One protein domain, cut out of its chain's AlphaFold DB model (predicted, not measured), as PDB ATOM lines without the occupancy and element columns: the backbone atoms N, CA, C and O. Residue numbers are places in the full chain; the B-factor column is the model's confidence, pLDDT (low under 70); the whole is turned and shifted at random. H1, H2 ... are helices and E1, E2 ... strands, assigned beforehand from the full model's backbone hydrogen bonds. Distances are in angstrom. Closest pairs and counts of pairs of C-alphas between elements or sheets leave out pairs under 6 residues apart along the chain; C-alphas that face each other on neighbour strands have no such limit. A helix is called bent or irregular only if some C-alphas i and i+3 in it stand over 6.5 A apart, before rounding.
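AT A GLANCE: This is residues 5 to 177 of the 189 residues of an uncharacterized protein of Deltaproteobacteria bacterium (UniProt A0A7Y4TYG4). A large, curled and twisted sheet of eight strands and a smaller sheet of four make a sandwich that is only partly face to face, with the strands crossed; H1 packs on the E2 E3 end of the large sheet, and H2 is at the opposite end. The printed part has 173 residues, with four named helices and twelve named strands in the order E1 H1 E2 E3 E4 E5 H2 E6 E7 E8 H3 E9 H4 E10 E11 E12; the class is mixed, with under half of the residues in named elements. The sheets, E2 E3 E4 E1 E5 E8 E7 E6 and E10 E9 E11 E12, are both mixed. The whole is compact, with a radius of gyration of the C-alphas of 15.7 A and spans of 44 by 38 by 34 A.

HOW THE PARTS SIT: E1, residues 5 to 11, is parallel to E4, residues 54 to 59, with N 8 and O 54 2.8 A apart, and antiparallel to E5, residues 70 to 74, with N 6 and O 72 2.9 A apart, both within hydrogen-bond range. H1, residues 16 to 28, is on one face of this sheet at a height of 10.2 A, two layers, and runs along the strands, at 26 degrees to E3, residues 44 to 49, on the local plane. E2, residues 33 to 36, E3 and E4 form a meander of two hairpins, each strand the antiparallel neighbour of the one before, with N 35 and O 47 3.0 A apart and N 46 and O 57 3.0 A apart. H2, residues 77 to 82, only grazes the sheet and is only just irregular, C-alphas 78 and 81 being 6.8 A apart. E6, residues 86 to 89, E7, residues 93 to 96, and E8, residues 102 to 105, form another meander, with N 95 and O 88 2.8 A apart and N 94 and O 104 2.9 A apart; E8 is parallel to E5, with N 73 and O 103 2.8 A apart. H3, residues 113 to 116, is on the sheet over none of its strands; its closest C-alphas to E1 are those of Asn 113 and Asp 6, 5.4 A. In the small sheet E9, residues 125 to 129, is antiparallel to E11, residues 165 to 169, with N 128 and O 166 2.8 A apart, and parallel to E10, residues 153 to 155, with N 154 and O 127 2.8 A apart. E11 and E12, residues 174 to 176, are a hairpin, with N 175 and O 167 2.8 A apart. H4, residues 131 to 137, only grazes both sheets. The facing parts of the sandwich are 10.1 A centre to centre, with strands at 58 degrees. E1, H1, E2 and E5, H2, E6 are split strand-helix-strand units, two strands running the same way with other strands between them; E9, H4, E10 is such a unit with neighbour strands, and the three crossovers are right-handed. In H1 and H4 every O i to N i+4 pair is within hydrogen-bond range; in H2 0 of 2 are, beside 1 of 3 O i to N i+3 pairs, and H3 is too short for an O i to N i+4 pair.

IN THESE COORDINATES: E1 begins at C-alpha 5 (159.676, 153.360, 144.957) and is 17.8 A long; H1 is 18.1 A, E4 16.2 A, E3 15.9 A and E11 13.8 A. E12 ends at C-alpha 176 (143.957, 156.861, 145.498).

THE WHOLE: The C-alphas farthest apart, those of Ser 28 and Lys 84, are 46.4 A apart. The printed part has no cut, and H4 to E10, residues 138 to 152 between them, is the long link. Mean pLDDT of the printed part is 74.9; 56 residues are under 70, among them 11 to 23, 25 to 46 and 58 to 68.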
ATOM      1  N   VAL A   5     160.999 153.596 144.372       90.06
ATOM      2  CA  VAL A   5     159.676 153.360 144.957       90.06
ATOM      3  C   VAL A   5     159.140 152.074 144.353       90.06
ATOM      4  O   VAL A   5     159.076 151.965 143.134       90.06
ATOM      5  N   ASP A   6     158.785 151.108 145.191       87.06
ATOM      6  CA  ASP A   6     158.304 149.810 144.724       87.06
ATOM      7  C   ASP A   6     156.777 149.762 144.630       87.06
ATOM      8  O   ASP A   6     156.209 149.450 143.584       87.06
ATOM      9  N   HIS A   7     156.097 150.137 145.707       85.00
ATOM     10  CA  HIS A   7     154.643 150.226 145.753       85.00
ATOM     11  C   HIS A   7     154.180 151.240 146.795       85.00
ATOM     12  O   HIS A   7     154.957 151.738 147.613       85.00
ATOM     13  N   VAL A   8     152.899 151.584 146.729       84.19
ATOM     14  CA  VAL A   8     152.239 152.518 147.640       84.19
ATOM     15  C   VAL A   8     151.040 151.814 148.245       84.19
ATOM     16  O   VAL A   8     150.170 151.345 147.516       84.19
ATOM     17  N   MET A   9     150.982 151.752 149.568       79.19
ATOM     18  CA  MET A   9     149.897 151.092 150.286       79.19
ATOM     19  C   MET A   9     148.920 152.122 150.850       79.19
ATOM     20  O   MET A   9     149.338 153.090 151.488       79.19
ATOM     21  N   PHE A  10     147.624 151.871 150.666       73.12
ATOM     22  CA  PHE A  10     146.523 152.597 151.295       73.12
ATOM     23  C   PHE A  10     145.650 151.609 152.084       73.12
ATOM     24  O   PHE A  10     144.960 150.782 151.480       73.12
ATOM     25  N   PRO A  11     145.639 151.657 153.425       65.00
ATOM     26  CA  PRO A  11     144.735 150.815 154.204       65.00
ATOM     27  C   PRO A  11     143.276 151.244 153.975       65.00
ATOM     28  O   PRO A  11     142.947 152.427 154.064       65.00
ATOM     29  N   VAL A  12     142.369 150.294 153.729       59.66
ATOM     30  CA  VAL A  12     140.922 150.560 153.661       59.66
ATOM     31  C   VAL A  12     140.205 149.828 154.779       59.66
ATOM     32  O   VAL A  12     139.827 148.660 154.663       59.66
ATOM     33  N   TYR A  13     139.956 150.542 155.871       55.59
ATOM     34  CA  TYR A  13     139.189 150.015 156.994       55.59
ATOM     35  C   TYR A  13     137.711 149.866 156.604       55.59
ATOM     36  O   TYR A  13     137.005 150.861 156.471       55.59
ATOM     37  N   PHE A  14     137.244 148.623 156.418       51.16
ATOM     38  CA  PHE A  14     135.823 148.244 156.292       51.16
ATOM     39  C   PHE A  14     134.953 149.094 155.345       51.16
ATOM     40  O   PHE A  14     133.738 149.169 155.519       51.16
ATOM     41  N   ASN A  15     135.536 149.709 154.314       56.00
ATOM     42  CA  ASN A  15     134.803 150.534 153.355       56.00
ATOM     43  C   ASN A  15     134.765 149.865 151.977       56.00
ATOM     44  O   ASN A  15     135.308 150.362 150.991       56.00
ATOM     45  N   ASN A  16     134.125 148.693 151.927       58.44
ATOM     46  CA  ASN A  16     133.982 147.908 150.700       58.44
ATOM     47  C   ASN A  16     133.248 148.678 149.593       58.44
ATOM     48  O   ASN A  16     133.641 148.569 148.437       58.44
ATOM     49  N   GLY A  17     132.260 149.510 149.942       59.84
ATOM     50  CA  GLY A  17     131.569 150.362 148.970       59.84
ATOM     51  C   GLY A  17     132.497 151.399 148.330       59.84
ATOM     52  O   GLY A  17     132.414 151.654 147.134       59.84
ATOM     53  N   PHE A  18     133.446 151.952 149.090       61.34
ATOM     54  CA  PHE A  18     134.450 152.860 148.536       61.34
ATOM     55  C   PHE A  18     135.432 152.151 147.595       61.34
ATOM     56  O   PHE A  18     135.754 152.689 146.536       61.34
ATOM     57  N   LEU A  19     135.852 150.926 147.932       62.22
ATOM     58  CA  LEU A  19     136.658 150.093 147.030       62.22
ATOM     59  C   LEU A  19     135.918 149.770 145.729       62.22
ATOM     60  O   LEU A  19     136.526 149.831 144.669       62.22
ATOM     61  N   GLU A  20     134.619 149.469 145.792       66.06
ATOM     62  CA  GLU A  20     133.796 149.208 144.604       66.06
ATOM     63  C   GLU A  20     133.683 150.440 143.699       66.06
ATOM     64  O   GLU A  20     133.807 150.314 142.482       66.06
ATOM     65  N   VAL A  21     133.516 151.639 144.274       66.88
ATOM     66  CA  VAL A  21     133.502 152.897 143.509       66.88
ATOM     67  C   VAL A  21     134.853 153.148 142.837       66.88
ATOM     68  O   VAL A  21     134.881 153.463 141.648       66.88
ATOM     69  N   ILE A  22     135.970 152.973 143.556       65.19
ATOM     70  CA  ILE A  22     137.318 153.123 142.984       65.19
ATOM     71  C   ILE A  22     137.558 152.086 141.886       65.19
ATOM     72  O   ILE A  22     138.022 152.443 140.808       65.19
ATOM     73  N   GLU A  23     137.235 150.815 142.124       67.94
ATOM     74  CA  GLU A  23     137.435 149.745 141.147       67.94
ATOM     75  C   GLU A  23     136.583 149.959 139.886       67.94
ATOM     76  O   GLU A  23     137.085 149.808 138.769       67.94
ATOM     77  N   ALA A  24     135.315 150.349 140.034       70.19
ATOM     78  CA  ALA A  24     134.437 150.647 138.906       70.19
ATOM     79  C   ALA A  24     134.959 151.834 138.086       70.19
ATOM     80  O   ALA A  24     135.025 151.766 136.856       70.19
ATOM     81  N   GLU A  25     135.383 152.896 138.768       65.19
ATOM     82  CA  GLU A  25     135.986 154.076 138.153       65.19
ATOM     83  C   GLU A  25     137.320 153.757 137.460       65.19
ATOM     84  O   GLU A  25     137.665 154.327 136.425       65.19
ATOM     85  N   TRP A  26     138.066 152.804 138.005       68.12
ATOM     86  CA  TRP A  26     139.312 152.340 137.427       68.12
ATOM     87  C   TRP A  26     139.103 151.564 136.132       68.12
ATOM     88  O   TRP A  26     139.745 151.829 135.109       68.12
ATOM     89  N   ARG A  27     138.203 150.576 136.179       69.62
ATOM     90  CA  ARG A  27     137.887 149.710 135.040       69.62
ATOM     91  C   ARG A  27     137.246 150.509 133.909       69.62
ATOM     92  O   ARG A  27     137.603 150.286 132.755       69.62
ATOM     93  N   SER A  28     136.362 151.461 134.221       69.81
ATOM     94  CA  SER A  28     135.682 152.300 133.219       69.81
ATOM     95  C   SER A  28     136.652 153.154 132.394       69.81
ATOM     96  O   SER A  28     136.381 153.465 131.235       69.81
ATOM     97  N   GLN A  29     137.805 153.502 132.965       57.62
ATOM     98  CA  GLN A  29     138.805 154.348 132.317       57.62
ATOM     99  C   GLN A  29     139.895 153.583 131.571       57.62
ATOM    100  O   GLN A  29     140.731 154.220 130.927       57.62
ATOM    101  N   ASN A  30     139.899 152.246 131.640       61.06
ATOM    102  CA  ASN A  30     140.962 151.406 131.086       61.06
ATOM    103  C   ASN A  30     142.361 151.810 131.610       61.06
ATOM    104  O   ASN A  30     143.364 151.695 130.905       61.06
ATOM    105  N   ALA A  31     142.421 152.326 132.845       55.97
ATOM    106  CA  ALA A  31     143.583 152.993 133.437       55.97
ATOM    107  C   ALA A  31     144.658 152.013 133.948       55.97
ATOM    108  O   ALA A  31     145.333 152.298 134.925       55.97
ATOM    109  N   GLY A  32     144.809 150.842 133.325       59.72
ATOM    110  CA  GLY A  32     145.741 149.789 133.741       59.72
ATOM    111  C   GLY A  32     145.042 148.500 134.172       59.72
ATOM    112  O   GLY A  32     143.852 148.301 133.923       59.72
ATOM    113  N   ARG A  33     145.791 147.591 134.806       62.12
ATOM    114  CA  ARG A  33     145.264 146.299 135.267       62.12
ATOM    115  C   ARG A  33     144.832 146.394 136.723       62.12
ATOM    116  O   ARG A  33     145.608 146.821 137.570       62.12
ATOM    117  N   VAL A  34     143.597 145.972 136.980       62.06
ATOM    118  CA  VAL A  34     143.091 145.732 138.330       62.06
ATOM    119  C   VAL A  34     143.225 144.252 138.606       62.06
ATOM    120  O   VAL A  34     142.561 143.443 137.950       62.06
ATOM    121  N   TYR A  35     144.058 143.904 139.576       64.75
ATOM    122  CA  TYR A  35     144.030 142.569 140.148       64.75
ATOM    123  C   TYR A  35     143.288 142.656 141.472       64.75
ATOM    124  O   TYR A  35     143.766 143.256 142.432       64.75
ATOM    125  N   SER A  36     142.102 142.060 141.499       61.06
ATOM    126  CA  SER A  36     141.308 141.912 142.712       61.06
ATOM    127  C   SER A  36     141.400 140.452 143.125       61.06
ATOM    128  O   SER A  36     140.989 139.569 142.368       61.06
ATOM    129  N   GLN A  37     141.962 140.177 144.300       55.94
ATOM    130  CA  GLN A  37     141.876 138.839 144.882       55.94
ATOM    131  C   GLN A  37     140.574 138.708 145.686       55.94
ATOM    132  O   GLN A  37     140.132 139.692 146.292       55.94
ATOM    133  N   PRO A  38     139.922 137.527 145.685       53.75
ATOM    134  CA  PRO A  38     138.752 137.301 146.518       53.75
ATOM    135  C   PRO A  38     139.107 137.542 147.985       53.75
ATOM    136  O   PRO A  38     140.193 137.185 148.440       53.75
ATOM    137  N   GLN A  39     138.175 138.153 148.716       48.66
ATOM    138  CA  GLN A  39     138.330 138.403 150.142       48.66
ATOM    139  C   GLN A  39     138.557 137.071 150.859       48.66
ATOM    140  O   GLN A  39     137.704 136.184 150.817       48.66
ATOM    141  N   ASN A  40     139.703 136.938 151.520       44.91
ATOM    142  CA  ASN A  40     139.959 135.844 152.444       44.91
ATOM    143  C   ASN A  40     140.003 136.404 153.883       44.91
ATOM    144  O   ASN A  40     140.015 137.626 154.065       44.91
ATOM    145  N   PRO A  41     139.990 135.549 154.921       43.06
ATOM    146  CA  PRO A  41     139.999 135.997 156.317       43.06
ATOM    147  C   PRO A  41     141.203 136.870 156.707       43.06
ATOM    148  O   PRO A  41     141.157 137.522 157.744       43.06
ATOM    149  N   VAL A  42     142.258 136.874 155.889       43.25
ATOM    150  CA  VAL A  42     143.542 137.539 156.128       43.25
ATOM    151  C   VAL A  42     143.672 138.844 155.332       43.25
ATOM    152  O   VAL A  42     144.409 139.711 155.777       43.25
ATOM    153  N   PHE A  43     142.978 139.018 154.192       47.47
ATOM    154  CA  PHE A  43     142.955 140.269 153.409       47.47
ATOM    155  C   PHE A  43     141.966 140.277 152.231       47.47
ATOM    156  O   PHE A  43     141.648 139.248 151.629       47.47
ATOM    157  N   LYS A  44     141.536 141.489 151.845       53.19
ATOM    158  CA  LYS A  44     141.146 141.838 150.467       53.19
ATOM    159  C   LYS A  44     142.179 142.824 149.919       53.19
ATOM    160  O   LYS A  44     142.270 143.940 150.426       53.19
ATOM    161  N   GLY A  45     142.935 142.393 148.911       59.94
ATOM    162  CA  GLY A  45     143.957 143.178 148.218       59.94
ATOM    163  C   GLY A  45     143.450 143.618 146.847       59.94
ATOM    164  O   GLY A  45     143.141 142.756 146.020       59.94
ATOM    165  N   THR A  46     143.329 144.926 146.603       62.03
ATOM    166  CA  THR A  46     143.173 145.452 145.233       62.03
ATOM    167  C   THR A  46     144.497 146.048 144.797       62.03
ATOM    168  O   THR A  46     145.006 146.960 145.449       62.03
ATOM    169  N   TYR A  47     145.039 145.511 143.709       72.12
ATOM    170  CA  TYR A  47     146.327 145.899 143.163       72.12
ATOM    171  C   TYR A  47     146.135 146.621 141.852       72.12
ATOM    172  O   TYR A  47     145.462 146.147 140.930       72.12
ATOM    173  N   PHE A  48     146.809 147.747 141.772       71.12
ATOM    174  CA  PHE A  48     146.784 148.605 140.621       71.12
ATOM    175  C   PHE A  48     148.205 148.841 140.138       71.12
ATOM    176  O   PHE A  48     148.938 149.657 140.691       71.12
ATOM    177  N   GLU A  49     148.612 148.081 139.132       72.06
ATOM    178  CA  GLU A  49     150.020 147.936 138.762       72.06
ATOM    179  C   GLU A  49     150.448 148.921 137.664       72.06
ATOM    180  O   GLU A  49     149.703 149.176 136.710       72.06
ATOM    181  N   SER A  50     151.666 149.457 137.780       74.50
ATOM    182  CA  SER A  50     152.367 150.162 136.704       74.50
ATOM    183  C   SER A  50     153.842 149.768 136.666       74.50
ATOM    184  O   SER A  50     154.377 149.226 137.634       74.50
ATOM    185  N   LYS A  51     154.540 150.133 135.584       77.44
ATOM    186  CA  LYS A  51     156.000 149.977 135.477       77.44
ATOM    187  C   LYS A  51     156.768 150.592 136.646       77.44
ATOM    188  O   LYS A  51     157.803 150.059 137.031       77.44
ATOM    189  N   SER A  52     156.300 151.734 137.149       81.12
ATOM    190  CA  SER A  52     157.026 152.515 138.149       81.12
ATOM    191  C   SER A  52     156.744 152.040 139.572       81.12
ATOM    192  O   SER A  52     157.669 151.938 140.364       81.12
ATOM    193  N   PHE A  53     155.484 151.756 139.890       81.62
ATOM    194  CA  PHE A  53     155.036 151.230 141.181       81.62
ATOM    195  C   PHE A  53     153.605 150.697 141.060       81.62
ATOM    196  O   PHE A  53     152.892 151.055 140.116       81.62
ATOM    197  N   TYR A  54     153.148 149.901 142.025       78.19
ATOM    198  CA  TYR A  54     151.728 149.563 142.144       78.19
ATOM    199  C   TYR A  54     151.075 150.221 143.360       78.19
ATOM    200  O   TYR A  54     151.753 150.638 144.299       78.19
ATOM    201  N   VAL A  55     149.750 150.347 143.323       75.25
ATOM    202  CA  VAL A  55     148.948 150.762 144.475       75.25
ATOM    203  C   VAL A  55     148.300 149.537 145.090       75.25
ATOM    204  O   VAL A  55     147.621 148.785 144.388       75.25
ATOM    205  N   GLU A  56     148.524 149.341 146.382       75.38
ATOM    206  CA  GLU A  56     147.927 148.277 147.174       75.38
ATOM    207  C   GLU A  56     146.843 148.836 148.079       75.38
ATOM    208  O   GLU A  56     147.098 149.733 148.884       75.38
ATOM    209  N   TYR A  57     145.649 148.264 147.995       70.06
ATOM    210  CA  TYR A  57     144.612 148.483 148.989       70.06
ATOM    211  C   TYR A  57     144.385 147.221 149.787       70.06
ATOM    212  O   TYR A  57     143.880 146.243 149.237       70.06
ATOM    213  N   LEU A  58     144.706 147.272 151.076       62.41
ATOM    214  CA  LEU A  58     144.440 146.191 152.015       62.41
ATOM    215  C   LEU A  58     143.205 146.536 152.840       62.41
ATOM    216  O   LEU A  58     143.161 147.571 153.506       62.41
ATOM    217  N   SER A  59     142.192 145.675 152.790       54.84
ATOM    218  CA  SER A  59     141.050 145.734 153.699       54.84
ATOM    219  C   SER A  59     141.042 144.541 154.635       54.84
ATOM    220  O   SER A  59     141.073 143.399 154.168       54.84
ATOM    221  N   THR A  60     140.936 144.809 155.939       54.44
ATOM    222  CA  THR A  60     140.851 143.757 156.958       54.44
ATOM    223  C   THR A  60     140.326 144.240 158.309       54.44
ATOM    224  O   THR A  60     140.595 145.344 158.769       54.44
ATOM    225  N   VAL A  61     139.525 143.348 158.895       49.19
ATOM    226  CA  VAL A  61     139.485 142.876 160.292       49.19
ATOM    227  C   VAL A  61     139.856 143.863 161.420       49.19
ATOM    228  O   VAL A  61     140.939 144.423 161.488       49.19
ATOM    229  N   LYS A  62     138.937 143.981 162.392       45.03
ATOM    230  CA  LYS A  62     138.927 144.905 163.547       45.03
ATOM    231  C   LYS A  62     140.073 144.751 164.566       45.03
ATOM    232  O   LYS A  62     140.097 145.522 165.522       45.03
ATOM    233  N   SER A  63     140.940 143.749 164.445       42.12
ATOM    234  CA  SER A  63     141.841 143.323 165.528       42.12
ATOM    235  C   SER A  63     143.314 143.696 165.356       42.12
ATOM    236  O   SER A  63     144.073 143.445 166.285       42.12
ATOM    237  N   GLU A  64     143.728 144.305 164.241       36.72
ATOM    238  CA  GLU A  64     145.148 144.565 163.958       36.72
ATOM    239  C   GLU A  64     145.445 146.030 163.598       36.72
ATOM    240  O   GLU A  64     144.604 146.718 163.006       36.72
ATOM    241  N   PRO A  65     146.644 146.534 163.937       41.28
ATOM    242  CA  PRO A  65     147.045 147.890 163.597       41.28
ATOM    243  C   PRO A  65     147.538 148.009 162.150       41.28
ATOM    244  O   PRO A  65     148.688 147.704 161.834       41.28
ATOM    245  N   TYR A  66     146.703 148.531 161.255       50.78
ATOM    246  CA  TYR A  66     147.196 148.937 159.938       50.78
ATOM    247  C   TYR A  66     147.884 150.296 160.004       50.78
ATOM    248  O   TYR A  66     147.380 151.241 160.612       50.78
ATOM    249  N   TRP A  67     149.031 150.371 159.342       51.84
ATOM    250  CA  TRP A  67     149.818 151.579 159.147       51.84
ATOM    251  C   TRP A  67     149.102 152.524 158.187       51.84
ATOM    252  O   TRP A  67     148.462 152.070 157.243       51.84
ATOM    253  N   SER A  68     149.239 153.830 158.423       58.47
ATOM    254  CA  SER A  68     148.817 154.901 157.510       58.47
ATOM    255  C   SER A  68     149.360 154.701 156.090       58.47
ATOM    256  O   SER A  68     150.259 153.888 155.887       58.47
ATOM    257  N   ASN A  69     148.876 155.487 155.119       72.50
ATOM    258  CA  ASN A  69     149.424 155.504 153.756       72.50
ATOM    259  C   ASN A  69     150.962 155.452 153.780       72.50
ATOM    260  O   ASN A  69     151.592 156.262 154.472       72.50
ATOM    261  N   ALA A  70     151.551 154.510 153.048       82.06
ATOM    262  CA  ALA A  70     152.988 154.266 153.084       82.06
ATOM    263  C   ALA A  70     153.566 154.080 151.679       82.06
ATOM    264  O   ALA A  70     153.026 153.336 150.860       82.06
ATOM    265  N   VAL A  71     154.697 154.737 151.421       88.19
ATOM    266  CA  VAL A  71     155.537 154.541 150.237       88.19
ATOM    267  C   VAL A  71     156.616 153.507 150.546       88.19
ATOM    268  O   VAL A  71     157.437 153.699 151.436       88.19
ATOM    269  N   TYR A  72     156.665 152.417 149.797       89.25
ATOM    270  CA  TYR A  72     157.676 151.386 149.988       89.25
ATOM    271  C   TYR A  72     158.920 151.750 149.179       89.25
ATOM    272  O   TYR A  72     158.865 151.891 147.957       89.25
ATOM    273  N   VAL A  73     160.039 151.943 149.873       91.56
ATOM    274  CA  VAL A  73     161.310 152.407 149.312       91.56
ATOM    275  C   VAL A  73     162.322 151.275 149.363       91.56
ATOM    276  O   VAL A  73     162.639 150.764 150.439       91.56
ATOM    277  N   VAL A  74     162.870 150.895 148.212       92.19
ATOM    278  CA  VAL A  74     163.886 149.840 148.147       92.19
ATOM    279  C   VAL A  74     165.220 150.389 148.636       92.19
ATOM    280  O   VAL A  74     165.803 151.284 148.021       92.19
ATOM    281  N   VAL A  75     165.719 149.837 149.743       92.25
ATOM    282  CA  VAL A  75     166.986 150.243 150.357       92.25
ATOM    283  C   VAL A  75     167.767 149.007 150.800       92.25
ATOM    284  O   VAL A  75     167.229 148.197 151.556       92.25
ATOM    285  N   PRO A  76     169.049 148.856 150.408       91.81
ATOM    286  CA  PRO A  76     169.890 147.768 150.897       91.81
ATOM    287  C   PRO A  76     169.981 147.741 152.429       91.81
ATOM    288  O   PRO A  76     170.240 148.769 153.059       91.81
ATOM    289  N   LYS A  77     169.860 146.546 153.024       90.81
ATOM    290  CA  LYS A  77     169.885 146.340 154.486       90.81
ATOM    291  C   LYS A  77     171.107 146.928 155.186       90.81
ATOM    292  O   LYS A  77     171.009 147.365 156.328       90.81
ATOM    293  N   ALA A  78     172.249 146.987 154.496       90.62
ATOM    294  CA  ALA A  78     173.474 147.596 155.015       90.62
ATOM    295  C   ALA A  78     173.276 149.057 155.472       90.62
ATOM    296  O   ALA A  78     174.006 149.528 156.340       90.62
ATOM    297  N   HIS A  79     172.273 149.758 154.930       89.88
ATOM    298  CA  HIS A  79     171.950 151.139 155.288       89.88
ATOM    299  C   HIS A  79     170.855 151.265 156.366       89.88
ATOM    300  O   HIS A  79     170.545 152.372 156.805       89.88
ATOM    301  N   TRP A  80     170.246 150.167 156.821       89.25
ATOM    302  CA  TRP A  80     169.155 150.216 157.809       89.25
ATOM    303  C   TRP A  80     169.645 150.507 159.230       89.25
ATOM    304  O   TRP A  80     168.895 151.040 160.044       89.25
ATOM    305  N   SER A  81     170.926 150.255 159.512       84.62
ATOM    306  CA  SER A  81     171.575 150.528 160.805       84.62
ATOM    307  C   SER A  81     171.549 152.005 161.226       84.62
ATOM    308  O   SER A  81     171.819 152.318 162.384       84.62
ATOM    309  N   HIS A  82     171.194 152.916 160.312       84.19
ATOM    310  CA  HIS A  82     170.971 154.330 160.613       84.19
ATOM    311  C   HIS A  82     169.842 154.557 161.632       84.19
ATOM    312  O   HIS A  82     169.888 155.504 162.420       84.19
ATOM    313  N   TYR A  83     168.831 153.690 161.642       81.94
ATOM    314  CA  TYR A  83     167.673 153.823 162.515       81.94
ATOM    315  C   TYR A  83     167.907 153.063 163.820       81.94
ATOM    316  O   TYR A  83     168.000 151.839 163.843       81.94
ATOM    317  N   LYS A  84     167.981 153.800 164.931       74.25
ATOM    318  CA  LYS A  84     168.296 153.231 166.254       74.25
ATOM    319  C   LYS A  84     167.193 152.335 166.824       74.25
ATOM    320  O   LYS A  84     167.477 151.483 167.662       74.25
ATOM    321  N   SER A  85     165.946 152.546 166.413       81.31
ATOM    322  CA  SER A  85     164.789 151.807 166.919       81.31
ATOM    323  C   SER A  85     163.728 151.722 165.818       81.31
ATOM    324  O   SER A  85     163.024 152.706 165.597       81.31
ATOM    325  N   PRO A  86     163.635 150.615 165.059       80.56
ATOM    326  CA  PRO A  86     162.455 150.355 164.238       80.56
ATOM    327  C   PRO A  86     161.216 150.152 165.110       80.56
ATOM    328  O   PRO A  86     161.325 149.652 166.228       80.56
ATOM    329  N   ALA A  87     160.037 150.449 164.565       77.19
ATOM    330  CA  ALA A  87     158.803 149.879 165.094       77.19
ATOM    331  C   ALA A  87     158.628 148.410 164.684       77.19
ATOM    332  O   ALA A  87     158.081 147.626 165.452       77.19
ATOM    333  N   LEU A  88     159.095 148.030 163.490       76.06
ATOM    334  CA  LEU A  88     159.116 146.643 163.027       76.06
ATOM    335  C   LEU A  88     160.332 146.410 162.128       76.06
ATOM    336  O   LEU A  88     160.658 147.236 161.280       76.06
ATOM    337  N   MET A  89     160.992 145.268 162.294       82.06
ATOM    338  CA  MET A  89     162.034 144.805 161.383       82.06
ATOM    339  C   MET A  89     161.845 143.311 161.142       82.06
ATOM    340  O   MET A  89     161.818 142.525 162.086       82.06
ATOM    341  N   THR A  90     161.703 142.932 159.878       83.25
ATOM    342  CA  THR A  90     161.579 141.543 159.431       83.25
ATOM    343  C   THR A  90     162.735 141.194 158.501       83.25
ATOM    344  O   THR A  90     163.653 141.990 158.289       83.25
ATOM    345  N   GLU A  91     162.692 139.998 157.911       84.00
ATOM    346  CA  GLU A  91     163.650 139.617 156.879       84.00
ATOM    347  C   GLU A  91     163.651 140.593 155.696       84.00
ATOM    348  O   GLU A  91     164.719 140.894 155.182       84.00
ATOM    349  N   HIS A  92     162.507 141.122 155.261       86.06
ATOM    350  CA  HIS A  92     162.440 141.940 154.041       86.06
ATOM    351  C   HIS A  92     161.987 143.377 154.262       86.06
ATOM    352  O   HIS A  92     162.157 144.193 153.359       86.06
ATOM    353  N   PHE A  93     161.469 143.707 155.443       84.38
ATOM    354  CA  PHE A  93     160.876 145.009 155.714       84.38
ATOM    355  C   PHE A  93     161.505 145.659 156.936       84.38
ATOM    356  O   PHE A  93     161.742 145.004 157.952       84.38
ATOM    357  N   PHE A  94     161.724 146.965 156.851       86.12
ATOM    358  CA  PHE A  94     162.094 147.791 157.988       86.12
ATOM    359  C   PHE A  94     161.161 148.986 158.075       86.12
ATOM    360  O   PHE A  94     160.974 149.737 157.117       86.12
ATOM    361  N   LEU A  95     160.606 149.176 159.261       81.12
ATOM    362  CA  LEU A  95     159.611 150.181 159.548       81.12
ATOM    363  C   LEU A  95     160.120 151.098 160.656       81.12
ATOM    364  O   LEU A  95     160.310 150.635 161.787       81.12
ATOM    365  N   PRO A  96     160.376 152.381 160.360       76.06
ATOM    366  CA  PRO A  96     160.858 153.327 161.360       76.06
ATOM    367  C   PRO A  96     159.894 153.476 162.548       76.06
ATOM    368  O   PRO A  96     158.676 153.361 162.393       76.06
ATOM    369  N   ALA A  97     160.422 153.748 163.748       66.12
ATOM    370  CA  ALA A  97     159.588 154.057 164.908       66.12
ATOM    371  C   ALA A  97     158.845 155.393 164.721       66.12
ATOM    372  O   ALA A  97     159.443 156.454 164.854       66.12
ATOM    373  N   PHE A  98     157.534 155.293 164.464       53.53
ATOM    374  CA  PHE A  98     156.524 156.361 164.351       53.53
ATOM    375  C   PHE A  98     156.674 157.394 163.208       53.53
ATOM    376  O   PHE A  98     157.682 158.073 163.063       53.53
ATOM    377  N   GLY A  99     155.567 157.608 162.476       52.88
ATOM    378  CA  GLY A  99     155.275 158.841 161.721       52.88
ATOM    379  C   GLY A  99     155.654 158.883 160.237       52.88
ATOM    380  O   GLY A  99     155.366 159.875 159.567       52.88
ATOM    381  N   CYS A 100     156.279 157.844 159.697       61.50
ATOM    382  CA  CYS A 100     156.855 157.917 158.362       61.50
ATOM    383  C   CYS A 100     155.851 157.437 157.311       61.50
ATOM    384  O   CYS A 100     155.465 156.273 157.316       61.50
ATOM    385  N   GLY A 101     155.482 158.301 156.360       75.62
ATOM    386  CA  GLY A 101     154.758 157.925 155.136       75.62
ATOM    387  C   GLY A 101     155.563 157.011 154.202       75.62
ATOM    388  O   GLY A 101     155.338 157.021 152.994       75.62
ATOM    389  N   TYR A 102     156.532 156.256 154.730       85.75
ATOM    390  CA  TYR A 102     157.355 155.316 153.994       85.75
ATOM    391  C   TYR A 102     157.788 154.110 154.843       85.75
ATOM    392  O   TYR A 102     157.951 154.205 156.060       85.75
ATOM    393  N   THR A 103     158.049 153.003 154.153       86.38
ATOM    394  CA  THR A 103     158.590 151.742 154.683       86.38
ATOM    395  C   THR A 103     159.811 151.364 153.854       86.38
ATOM    396  O   THR A 103     159.823 151.586 152.645       86.38
ATOM    397  N   LEU A 104     160.845 150.790 154.466       89.62
ATOM    398  CA  LEU A 104     162.000 150.289 153.721       89.62
ATOM    399  C   LEU A 104     161.792 148.828 153.329       89.62
ATOM    400  O   LEU A 104     161.347 148.016 154.144       89.62
ATOM    401  N   VAL A 105     162.175 148.492 152.101       88.69
ATOM    402  CA  VAL A 105     162.108 147.133 151.554       88.69
ATOM    403  C   VAL A 105     163.488 146.682 151.113       88.69
ATOM    404  O   VAL A 105     164.227 147.440 150.481       88.69
ATOM    405  N   SER A 106     163.849 145.443 151.444       89.56
ATOM    406  CA  SER A 106     165.110 144.856 150.992       89.56
ATOM    407  C   SER A 106     165.066 144.617 149.479       89.56
ATOM    408  O   SER A 106     164.064 144.088 148.996       89.56
ATOM    409  N   PRO A 107     166.150 144.894 148.730       91.00
ATOM    410  CA  PRO A 107     166.247 144.520 147.316       91.00
ATOM    411  C   PRO A 107     166.117 143.005 147.075       91.00
ATOM    412  O   PRO A 107     165.786 142.594 145.969       91.00
ATOM    413  N   ASP A 108     166.339 142.180 148.101       88.81
ATOM    414  CA  ASP A 108     166.206 140.719 148.021       88.81
ATOM    415  C   ASP A 108     164.747 140.232 148.076       88.81
ATOM    416  O   ASP A 108     164.497 139.031 147.993       88.81
ATOM    417  N   PHE A 109     163.774 141.128 148.280       85.38
ATOM    418  CA  PHE A 109     162.368 140.740 148.337       85.38
ATOM    419  C   PHE A 109     161.896 140.260 146.948       85.38
ATOM    420  O   PHE A 109     161.947 141.023 145.980       85.38
ATOM    421  N   PRO A 110     161.419 139.009 146.799       75.25
ATOM    422  CA  PRO A 110     161.157 138.424 145.480       75.25
ATOM    423  C   PRO A 110     159.956 139.037 144.742       75.25
ATOM    424  O   PRO A 110     159.808 138.821 143.540       75.25
ATOM    425  N   HIS A 111     159.106 139.799 145.436       76.94
ATOM    426  CA  HIS A 111     157.866 140.360 144.886       76.94
ATOM    427  C   HIS A 111     157.936 141.869 144.619       76.94
ATOM    428  O   HIS A 111     156.898 142.511 144.498       76.94
ATOM    429  N   LEU A 112     159.142 142.434 144.510       78.62
ATOM    430  CA  LEU A 112     159.317 143.834 144.124       78.62
ATOM    431  C   LEU A 112     158.696 144.110 142.748       78.62
ATOM    432  O   LEU A 112     159.026 143.420 141.777       78.62
ATOM    433  N   ASN A 113     157.874 145.160 142.648       79.00
ATOM    434  CA  ASN A 113     157.268 145.660 141.411       79.00
ATOM    435  C   ASN A 113     158.290 145.755 140.272       79.00
ATOM    436  O   ASN A 113     158.062 145.266 139.168       79.00
ATOM    437  N   SER A 114     159.461 146.322 140.567       70.62
ATOM    438  CA  SER A 114     160.558 146.467 139.599       70.62
ATOM    439  C   SER A 114     161.025 145.135 138.981       70.62
ATOM    440  O   SER A 114     161.488 145.109 137.839       70.62
ATOM    441  N   THR A 115     160.859 144.020 139.698       74.56
ATOM    442  CA  THR A 115     161.198 142.666 139.243       74.56
ATOM    443  C   THR A 115     160.045 142.007 138.485       74.56
ATOM    444  O   THR A 115     160.277 141.406 137.431       74.56
ATOM    445  N   VAL A 116     158.806 142.117 138.983       72.12
ATOM    446  CA  VAL A 116     157.612 141.503 138.358       72.12
ATOM    447  C   VAL A 116     157.143 142.246 137.103       72.12
ATOM    448  O   VAL A 116     156.638 141.617 136.173       72.12
ATOM    449  N   ALA A 117     157.388 143.554 136.998       71.88
ATOM    450  CA  ALA A 117     156.863 144.384 135.918       71.88
ATOM    451  C   ALA A 117     157.609 144.256 134.569       71.88
ATOM    452  O   ALA A 117     157.356 145.042 133.652       71.88
ATOM    453  N   LYS A 118     158.499 143.261 134.400       65.50
ATOM    454  CA  LYS A 118     159.415 143.104 133.244       65.50
ATOM    455  C   LYS A 118     158.766 143.154 131.847       65.50
ATOM    456  O   LYS A 118     159.481 143.388 130.881       65.50
ATOM    457  N   ASN A 119     157.445 142.998 131.727       68.38
ATOM    458  CA  ASN A 119     156.701 143.050 130.458       68.38
ATOM    459  C   ASN A 119     155.509 144.022 130.464       68.38
ATOM    460  O   ASN A 119     154.647 143.964 129.584       68.38
ATOM    461  N   GLN A 120     155.411 144.899 131.461       71.62
ATOM    462  CA  GLN A 120     154.347 145.895 131.476       71.62
ATOM    463  C   GLN A 120     154.600 146.968 130.425       71.62
ATOM    464  O   GLN A 120     155.741 147.316 130.142       71.62
ATOM    465  N   THR A 121     153.536 147.529 129.854       70.31
ATOM    466  CA  THR A 121     153.609 148.692 128.948       70.31
ATOM    467  C   THR A 121     153.058 149.960 129.590       70.31
ATOM    468  O   THR A 121     153.420 151.056 129.168       70.31
ATOM    469  N   TYR A 122     152.244 149.812 130.636       71.06
ATOM    470  CA  TYR A 122     151.539 150.897 131.297       71.06
ATOM    471  C   TYR A 122     152.391 151.570 132.381       71.06
ATOM    472  O   TYR A 122     152.913 150.916 133.279       71.06
ATOM    473  N   ASP A 123     152.501 152.893 132.302       76.06
ATOM    474  CA  ASP A 123     153.253 153.731 133.248       76.06
ATOM    475  C   ASP A 123     152.403 154.912 133.758       76.06
ATOM    476  O   ASP A 123     152.909 155.863 134.344       76.06
ATOM    477  N   GLY A 124     151.097 154.906 133.488       74.25
ATOM    478  CA  GLY A 124     150.195 156.055 133.611       74.25
ATOM    479  C   GLY A 124     149.802 156.462 135.034       74.25
ATOM    480  O   GLY A 124     148.729 157.024 135.190       74.25
ATOM    481  N   PHE A 125     150.622 156.211 136.062       82.69
ATOM    482  CA  PHE A 125     150.395 156.747 137.411       82.69
ATOM    483  C   PHE A 125     151.412 157.795 137.809       82.69
ATOM    484  O   PHE A 125     152.554 157.808 137.353       82.69
ATOM    485  N   THR A 126     150.975 158.701 138.674       87.25
ATOM    486  CA  THR A 126     151.839 159.644 139.374       87.25
ATOM    487  C   THR A 126     151.487 159.620 140.851       87.25
ATOM    488  O   THR A 126     150.325 159.769 141.230       87.25
ATOM    489  N   LEU A 127     152.510 159.431 141.673       90.50
ATOM    490  CA  LEU A 127     152.474 159.558 143.114       90.50
ATOM    491  C   LEU A 127     152.673 161.032 143.475       90.50
ATOM    492  O   LEU A 127     153.705 161.628 143.166       90.50
ATOM    493  N   LEU A 128     151.681 161.619 144.126       89.88
ATOM    494  CA  LEU A 128     151.750 162.944 144.715       89.88
ATOM    495  C   LEU A 128     152.046 162.798 146.208       89.88
ATOM    496  O   LEU A 128     151.337 162.082 146.912       89.88
ATOM    497  N   ILE A 129     153.079 163.489 146.676       90.38
ATOM    498  CA  ILE A 129     153.501 163.502 148.080       90.38
ATOM    499  C   ILE A 129     153.530 164.929 148.625       90.38
ATOM    500  O   ILE A 129     153.633 165.901 147.868       90.38
ATOM    501  N   SER A 130     153.466 165.070 149.944       88.75
ATOM    502  CA  SER A 130     153.740 166.350 150.598       88.75
ATOM    503  C   SER A 130     155.210 166.747 150.517       88.75
ATOM    504  O   SER A 130     156.111 165.918 150.355       88.75
ATOM    505  N   ARG A 131     155.465 168.046 150.712       89.88
ATOM    506  CA  ARG A 131     156.829 168.563 150.894       89.88
ATOM    507  C   ARG A 131     157.517 167.914 152.098       89.88
ATOM    508  O   ARG A 131     158.712 167.641 152.045       89.88
ATOM    509  N   SER A 132     156.764 167.664 153.164       87.88
ATOM    510  CA  SER A 132     157.278 167.040 154.382       87.88
ATOM    511  C   SER A 132     157.756 165.610 154.113       87.88
ATOM    512  O   SER A 132     158.845 165.243 154.537       87.88
ATOM    513  N   LEU A 133     157.001 164.822 153.336       88.88
ATOM    514  CA  LEU A 133     157.420 163.471 152.954       88.88
ATOM    515  C   LEU A 133     158.634 163.484 152.015       88.88
ATOM    516  O   LEU A 133     159.522 162.652 152.163       88.88
ATOM    517  N   GLU A 134     158.720 164.436 151.080       92.56
ATOM    518  CA  GLU A 134     159.920 164.592 150.246       92.56
ATOM    519  C   GLU A 134     161.176 164.776 151.108       92.56
ATOM    520  O   GLU A 134     162.172 164.087 150.896       92.56
ATOM    521  N   GLN A 135     161.135 165.671 152.098       90.38
ATOM    522  CA  GLN A 135     162.287 165.942 152.965       90.38
ATOM    523  C   GLN A 135     162.755 164.697 153.729       90.38
ATOM    524  O   GLN A 135     163.964 164.481 153.850       90.38
ATOM    525  N   GLU A 136     161.813 163.872 154.184       88.00
ATOM    526  CA  GLU A 136     162.097 162.586 154.822       88.00
ATOM    527  C   GLU A 136     162.731 161.590 153.838       88.00
ATOM    528  O   GLU A 136     163.785 161.014 154.112       88.00
ATOM    529  N   LEU A 137     162.139 161.431 152.650       90.44
ATOM    530  CA  LEU A 137     162.612 160.496 151.627       90.44
ATOM    531  C   LEU A 137     164.019 160.835 151.119       90.44
ATOM    532  O   LEU A 137     164.841 159.941 150.927       90.44
ATOM    533  N   LEU A 138     164.340 162.120 150.945       91.69
ATOM    534  CA  LEU A 138     165.662 162.555 150.479       91.69
ATOM    535  C   LEU A 138     166.792 162.246 151.477       91.69
ATOM    536  O   LEU A 138     167.964 162.345 151.107       91.69
ATOM    537  N   ARG A 139     166.455 161.873 152.719       88.88
ATOM    538  CA  ARG A 139     167.397 161.584 153.814       88.88
ATOM    539  C   ARG A 139     167.291 160.162 154.369       88.88
ATOM    540  O   ARG A 139     167.939 159.849 155.370       88.88
ATOM    541  N   VAL A 140     166.497 159.299 153.734       88.19
ATOM    542  CA  VAL A 140     166.287 157.911 154.160       88.19
ATOM    543  C   VAL A 140     167.611 157.183 154.388       88.19
ATOM    544  O   VAL A 140     168.555 157.296 153.600       88.19
ATOM    545  N   SER A 141     167.689 156.418 155.479       85.88
ATOM    546  CA  SER A 141     168.878 155.645 155.856       85.88
ATOM    547  C   SER A 141     170.173 156.472 155.964       85.88
ATOM    548  O   SER A 141     171.276 155.963 155.735       85.88
ATOM    549  N   GLY A 142     170.055 157.767 156.277       84.56
ATOM    550  CA  GLY A 142     171.190 158.683 156.391       84.56
ATOM    551  C   GLY A 142     171.915 158.942 155.068       84.56
ATOM    552  O   GLY A 142     173.019 159.483 155.077       84.56
ATOM    553  N   GLN A 143     171.327 158.540 153.940       86.81
ATOM    554  CA  GLN A 143     171.878 158.765 152.609       86.81
ATOM    555  C   GLN A 143     171.214 159.980 151.963       86.81
ATOM    556  O   GLN A 143     170.064 160.304 152.250       86.81
ATOM    557  N   SER A 144     171.937 160.648 151.063       90.06
ATOM    558  CA  SER A 144     171.357 161.683 150.204       90.06
ATOM    559  C   SER A 144     170.765 161.055 148.947       90.06
ATOM    560  O   SER A 144     171.482 160.554 148.066       90.06
ATOM    561  N   TRP A 145     169.443 161.105 148.861       91.75
ATOM    562  CA  TRP A 145     168.708 160.606 147.716       91.75
ATOM    563  C   TRP A 145     168.182 161.720 146.821       91.75
ATOM    564  O   TRP A 145     168.180 162.890 147.190       91.75
ATOM    565  N   ILE A 146     167.728 161.338 145.632       93.31
ATOM    566  CA  ILE A 146     166.875 162.160 144.776       93.31
ATOM    567  C   ILE A 146     165.592 161.389 144.471       93.31
ATOM    568  O   ILE A 146     165.617 160.158 144.377       93.31
ATOM    569  N   LEU A 147     164.484 162.111 144.301       92.38
ATOM    570  CA  LEU A 147     163.249 161.521 143.788       92.38
ATOM    571  C   LEU A 147     163.465 160.948 142.374       92.38
ATOM    572  O   LEU A 147     164.347 161.435 141.653       92.38
ATOM    573  N   PRO A 148     162.647 159.963 141.957       89.62
ATOM    574  CA  PRO A 148     162.724 159.397 140.621       89.62
ATOM    575  C   PRO A 148     162.689 160.455 139.508       89.62
ATOM    576  O   PRO A 148     161.745 161.243 139.398       89.62
ATOM    577  N   ARG A 149     163.692 160.435 138.626       88.69
ATOM    578  CA  ARG A 149     163.850 161.335 137.471       88.69
ATOM    579  C   ARG A 149     162.762 161.151 136.422       88.69
ATOM    580  O   ARG A 149     162.552 162.041 135.604       88.69
ATOM    581  N   SER A 150     162.047 160.029 136.467       85.00
ATOM    582  CA  SER A 150     160.851 159.785 135.657       85.00
ATOM    583  C   SER A 150     159.746 160.825 135.892       85.00
ATOM    584  O   SER A 150     158.817 160.928 135.092       85.00
ATOM    585  N   GLY A 151     159.813 161.589 136.992       85.81
ATOM    586  CA  GLY A 151     158.798 162.575 137.358       85.81
ATOM    587  C   GLY A 151     157.483 161.935 137.809       85.81
ATOM    588  O   GLY A 151     156.453 162.610 137.830       85.81
ATOM    589  N   LYS A 152     157.514 160.636 138.134       87.50
ATOM    590  CA  LYS A 152     156.367 159.840 138.601       87.50
ATOM    591  C   LYS A 152     156.103 159.998 140.090       87.50
ATOM    592  O   LYS A 152     155.035 159.618 140.546       87.50
ATOM    593  N   VAL A 153     157.040 160.595 140.819       92.19
ATOM    594  CA  VAL A 153     156.844 161.080 142.184       92.19
ATOM    595  C   VAL A 153     156.960 162.596 142.143       92.19
ATOM    596  O   VAL A 153     157.963 163.122 141.660       92.19
ATOM    597  N   ARG A 154     155.925 163.306 142.592       92.00
ATOM    598  CA  ARG A 154     155.866 164.772 142.561       92.00
ATOM    599  C   ARG A 154     155.402 165.321 143.893       92.00
ATOM    600  O   ARG A 154     154.520 164.760 144.533       92.00
ATOM    601  N   VAL A 155     155.950 166.469 144.264       91.62
ATOM    602  CA  VAL A 155     155.468 167.222 145.419       91.62
ATOM    603  C   VAL A 155     154.249 168.035 145.013       91.62
ATOM    604  O   VAL A 155     154.293 168.758 144.016       91.62
ATOM    605  N   HIS A 156     153.173 167.934 145.787       89.06
ATOM    606  CA  HIS A 156     151.965 168.720 145.579       89.06
ATOM    607  C   HIS A 156     151.756 169.692 146.745       89.06
ATOM    608  O   HIS A 156     151.723 169.289 147.903       89.06
ATOM    609  N   GLU A 157     151.581 170.980 146.447       82.38
ATOM    610  CA  GLU A 157     151.556 172.069 147.442       82.38
ATOM    611  C   GLU A 157     150.419 171.974 148.470       82.38
ATOM    612  O   GLU A 157     150.547 172.460 149.588       82.38
ATOM    613  N   LYS A 158     149.307 171.329 148.098       81.75
ATOM    614  CA  LYS A 158     148.146 171.133 148.984       81.75
ATOM    615  C   LYS A 158     148.301 169.961 149.959       81.75
ATOM    616  O   LYS A 158     147.432 169.782 150.806       81.75
ATOM    617  N   LEU A 159     149.351 169.152 149.815       80.81
ATOM    618  CA  LEU A 159     149.664 168.042 150.715       80.81
ATOM    619  C   LEU A 159     150.667 168.545 151.755       80.81
ATOM    620  O   LEU A 159     151.737 169.045 151.405       80.81
ATOM    621  N   VAL A 160     150.318 168.429 153.032       78.31
ATOM    622  CA  VAL A 160     151.000 169.134 154.124       78.31
ATOM    623  C   VAL A 160     151.808 168.166 154.982       78.31
ATOM    624  O   VAL A 160     152.985 168.408 155.259       78.31
ATOM    625  N   HIS A 161     151.214 167.046 155.383       77.00
ATOM    626  CA  HIS A 161     151.799 166.145 156.374       77.00
ATOM    627  C   HIS A 161     152.644 165.030 155.737       77.00
ATOM    628  O   HIS A 161     152.402 164.660 154.591       77.00
ATOM    629  N   PRO A 162     153.612 164.428 156.456       77.25
ATOM    630  CA  PRO A 162     154.443 163.335 155.931       77.25
ATOM    631  C   PRO A 162     153.678 162.091 155.454       77.25
ATOM    632  O   PRO A 162     154.206 161.314 154.674       77.25
ATOM    633  N   HIS A 163     152.447 161.886 155.917       74.75
ATOM    634  CA  HIS A 163     151.570 160.793 155.481       74.75
ATOM    635  C   HIS A 163     150.621 161.215 154.348       74.75
ATOM    636  O   HIS A 163     149.804 160.406 153.894       74.75
ATOM    637  N   ASP A 164     150.703 162.475 153.901       77.44
ATOM    638  CA  ASP A 164     149.849 162.970 152.840       77.44
ATOM    639  C   ASP A 164     150.328 162.462 151.481       77.44
ATOM    640  O   ASP A 164     151.323 162.942 150.928       77.44
ATOM    641  N   ILE A 165     149.608 161.470 150.964       83.44
ATOM    642  CA  ILE A 165     149.948 160.737 149.749       83.44
ATOM    643  C   ILE A 165     148.686 160.586 148.908       83.44
ATOM    644  O   ILE A 165     147.613 160.276 149.422       83.44
ATOM    645  N   VAL A 166     148.820 160.808 147.607       83.25
ATOM    646  CA  VAL A 166     147.748 160.651 146.627       83.25
ATOM    647  C   VAL A 166     148.318 159.976 145.388       83.25
ATOM    648  O   VAL A 166     149.430 160.281 144.972       83.25
ATOM    649  N   VAL A 167     147.547 159.099 144.752       82.62
ATOM    650  CA  VAL A 167     147.883 158.601 143.412       82.62
ATOM    651  C   VAL A 167     146.875 159.154 142.420       82.62
ATOM    652  O   VAL A 167     145.673 159.165 142.689       82.62
ATOM    653  N   ILE A 168     147.371 159.622 141.278       81.06
ATOM    654  CA  ILE A 168     146.571 160.043 140.125       81.06
ATOM    655  C   ILE A 168     146.976 159.252 138.884       81.06
ATOM    656  O   ILE A 168     148.102 158.754 138.800       81.06
ATOM    657  N   ASN A 169     146.079 159.170 137.905       77.94
ATOM    658  CA  ASN A 169     146.419 158.656 136.581       77.94
ATOM    659  C   ASN A 169     147.005 159.733 135.648       77.94
ATOM    660  O   ASN A 169     147.166 160.899 136.015       77.94
ATOM    661  N   ASP A 170     147.313 159.327 134.421       77.25
ATOM    662  CA  ASP A 170     147.836 160.150 133.330       77.25
ATOM    663  C   ASP A 170     146.914 161.316 132.935       77.25
ATOM    664  O   ASP A 170     147.388 162.337 132.438       77.25
ATOM    665  N   LYS A 171     145.614 161.207 133.225       77.62
ATOM    666  CA  LYS A 171     144.599 162.256 133.037       77.62
ATOM    667  C   LYS A 171     144.390 163.133 134.275       77.62
ATOM    668  O   LYS A 171     143.409 163.868 134.339       77.62
ATOM    669  N   ALA A 172     145.280 163.047 135.266       76.38
ATOM    670  CA  ALA A 172     145.184 163.743 136.549       76.38
ATOM    671  C   ALA A 172     143.912 163.425 137.359       76.38
ATOM    672  O   ALA A 172     143.526 164.187 138.248       76.38
ATOM    673  N   LYS A 173     143.264 162.288 137.089       72.38
ATOM    674  CA  LYS A 173     142.125 161.832 137.878       72.38
ATOM    675  C   LYS A 173     142.611 161.134 139.140       72.38
ATOM    676  O   LYS A 173     143.557 160.347 139.092       72.38
ATOM    677  N   LEU A 174     141.948 161.438 140.255       68.50
ATOM    678  CA  LEU A 174     142.213 160.818 141.544       68.50
ATOM    679  C   LEU A 174     142.002 159.309 141.451       68.50
ATOM    680  O   LEU A 174     140.924 158.845 141.088       68.50
ATOM    681  N   VAL A 175     143.055 158.583 141.788       66.50
ATOM    682  CA  VAL A 175     143.114 157.130 141.769       66.50
ATOM    683  C   VAL A 175     143.105 156.594 143.202       66.50
ATOM    684  O   VAL A 175     142.330 155.694 143.510       66.50
ATOM    685  N   ALA A 176     143.910 157.195 144.082       69.44
ATOM    686  CA  ALA A 176     143.957 156.861 145.498       69.44
ATOM    687  C   ALA A 176     143.931 158.124 146.355       69.44
ATOM    688  O   ALA A 176     144.804 158.977 146.166       69.44
ATOM    689  N   PRO A 177     142.939 158.288 147.251       66.62
ATOM    690  CA  PRO A 177     142.818 159.490 148.060       66.62
ATOM    691  C   PRO A 177     143.831 159.519 149.201       66.62
ATOM    692  O   PRO A 177     144.332 158.495 149.660       66.62
TER     693      PRO A 177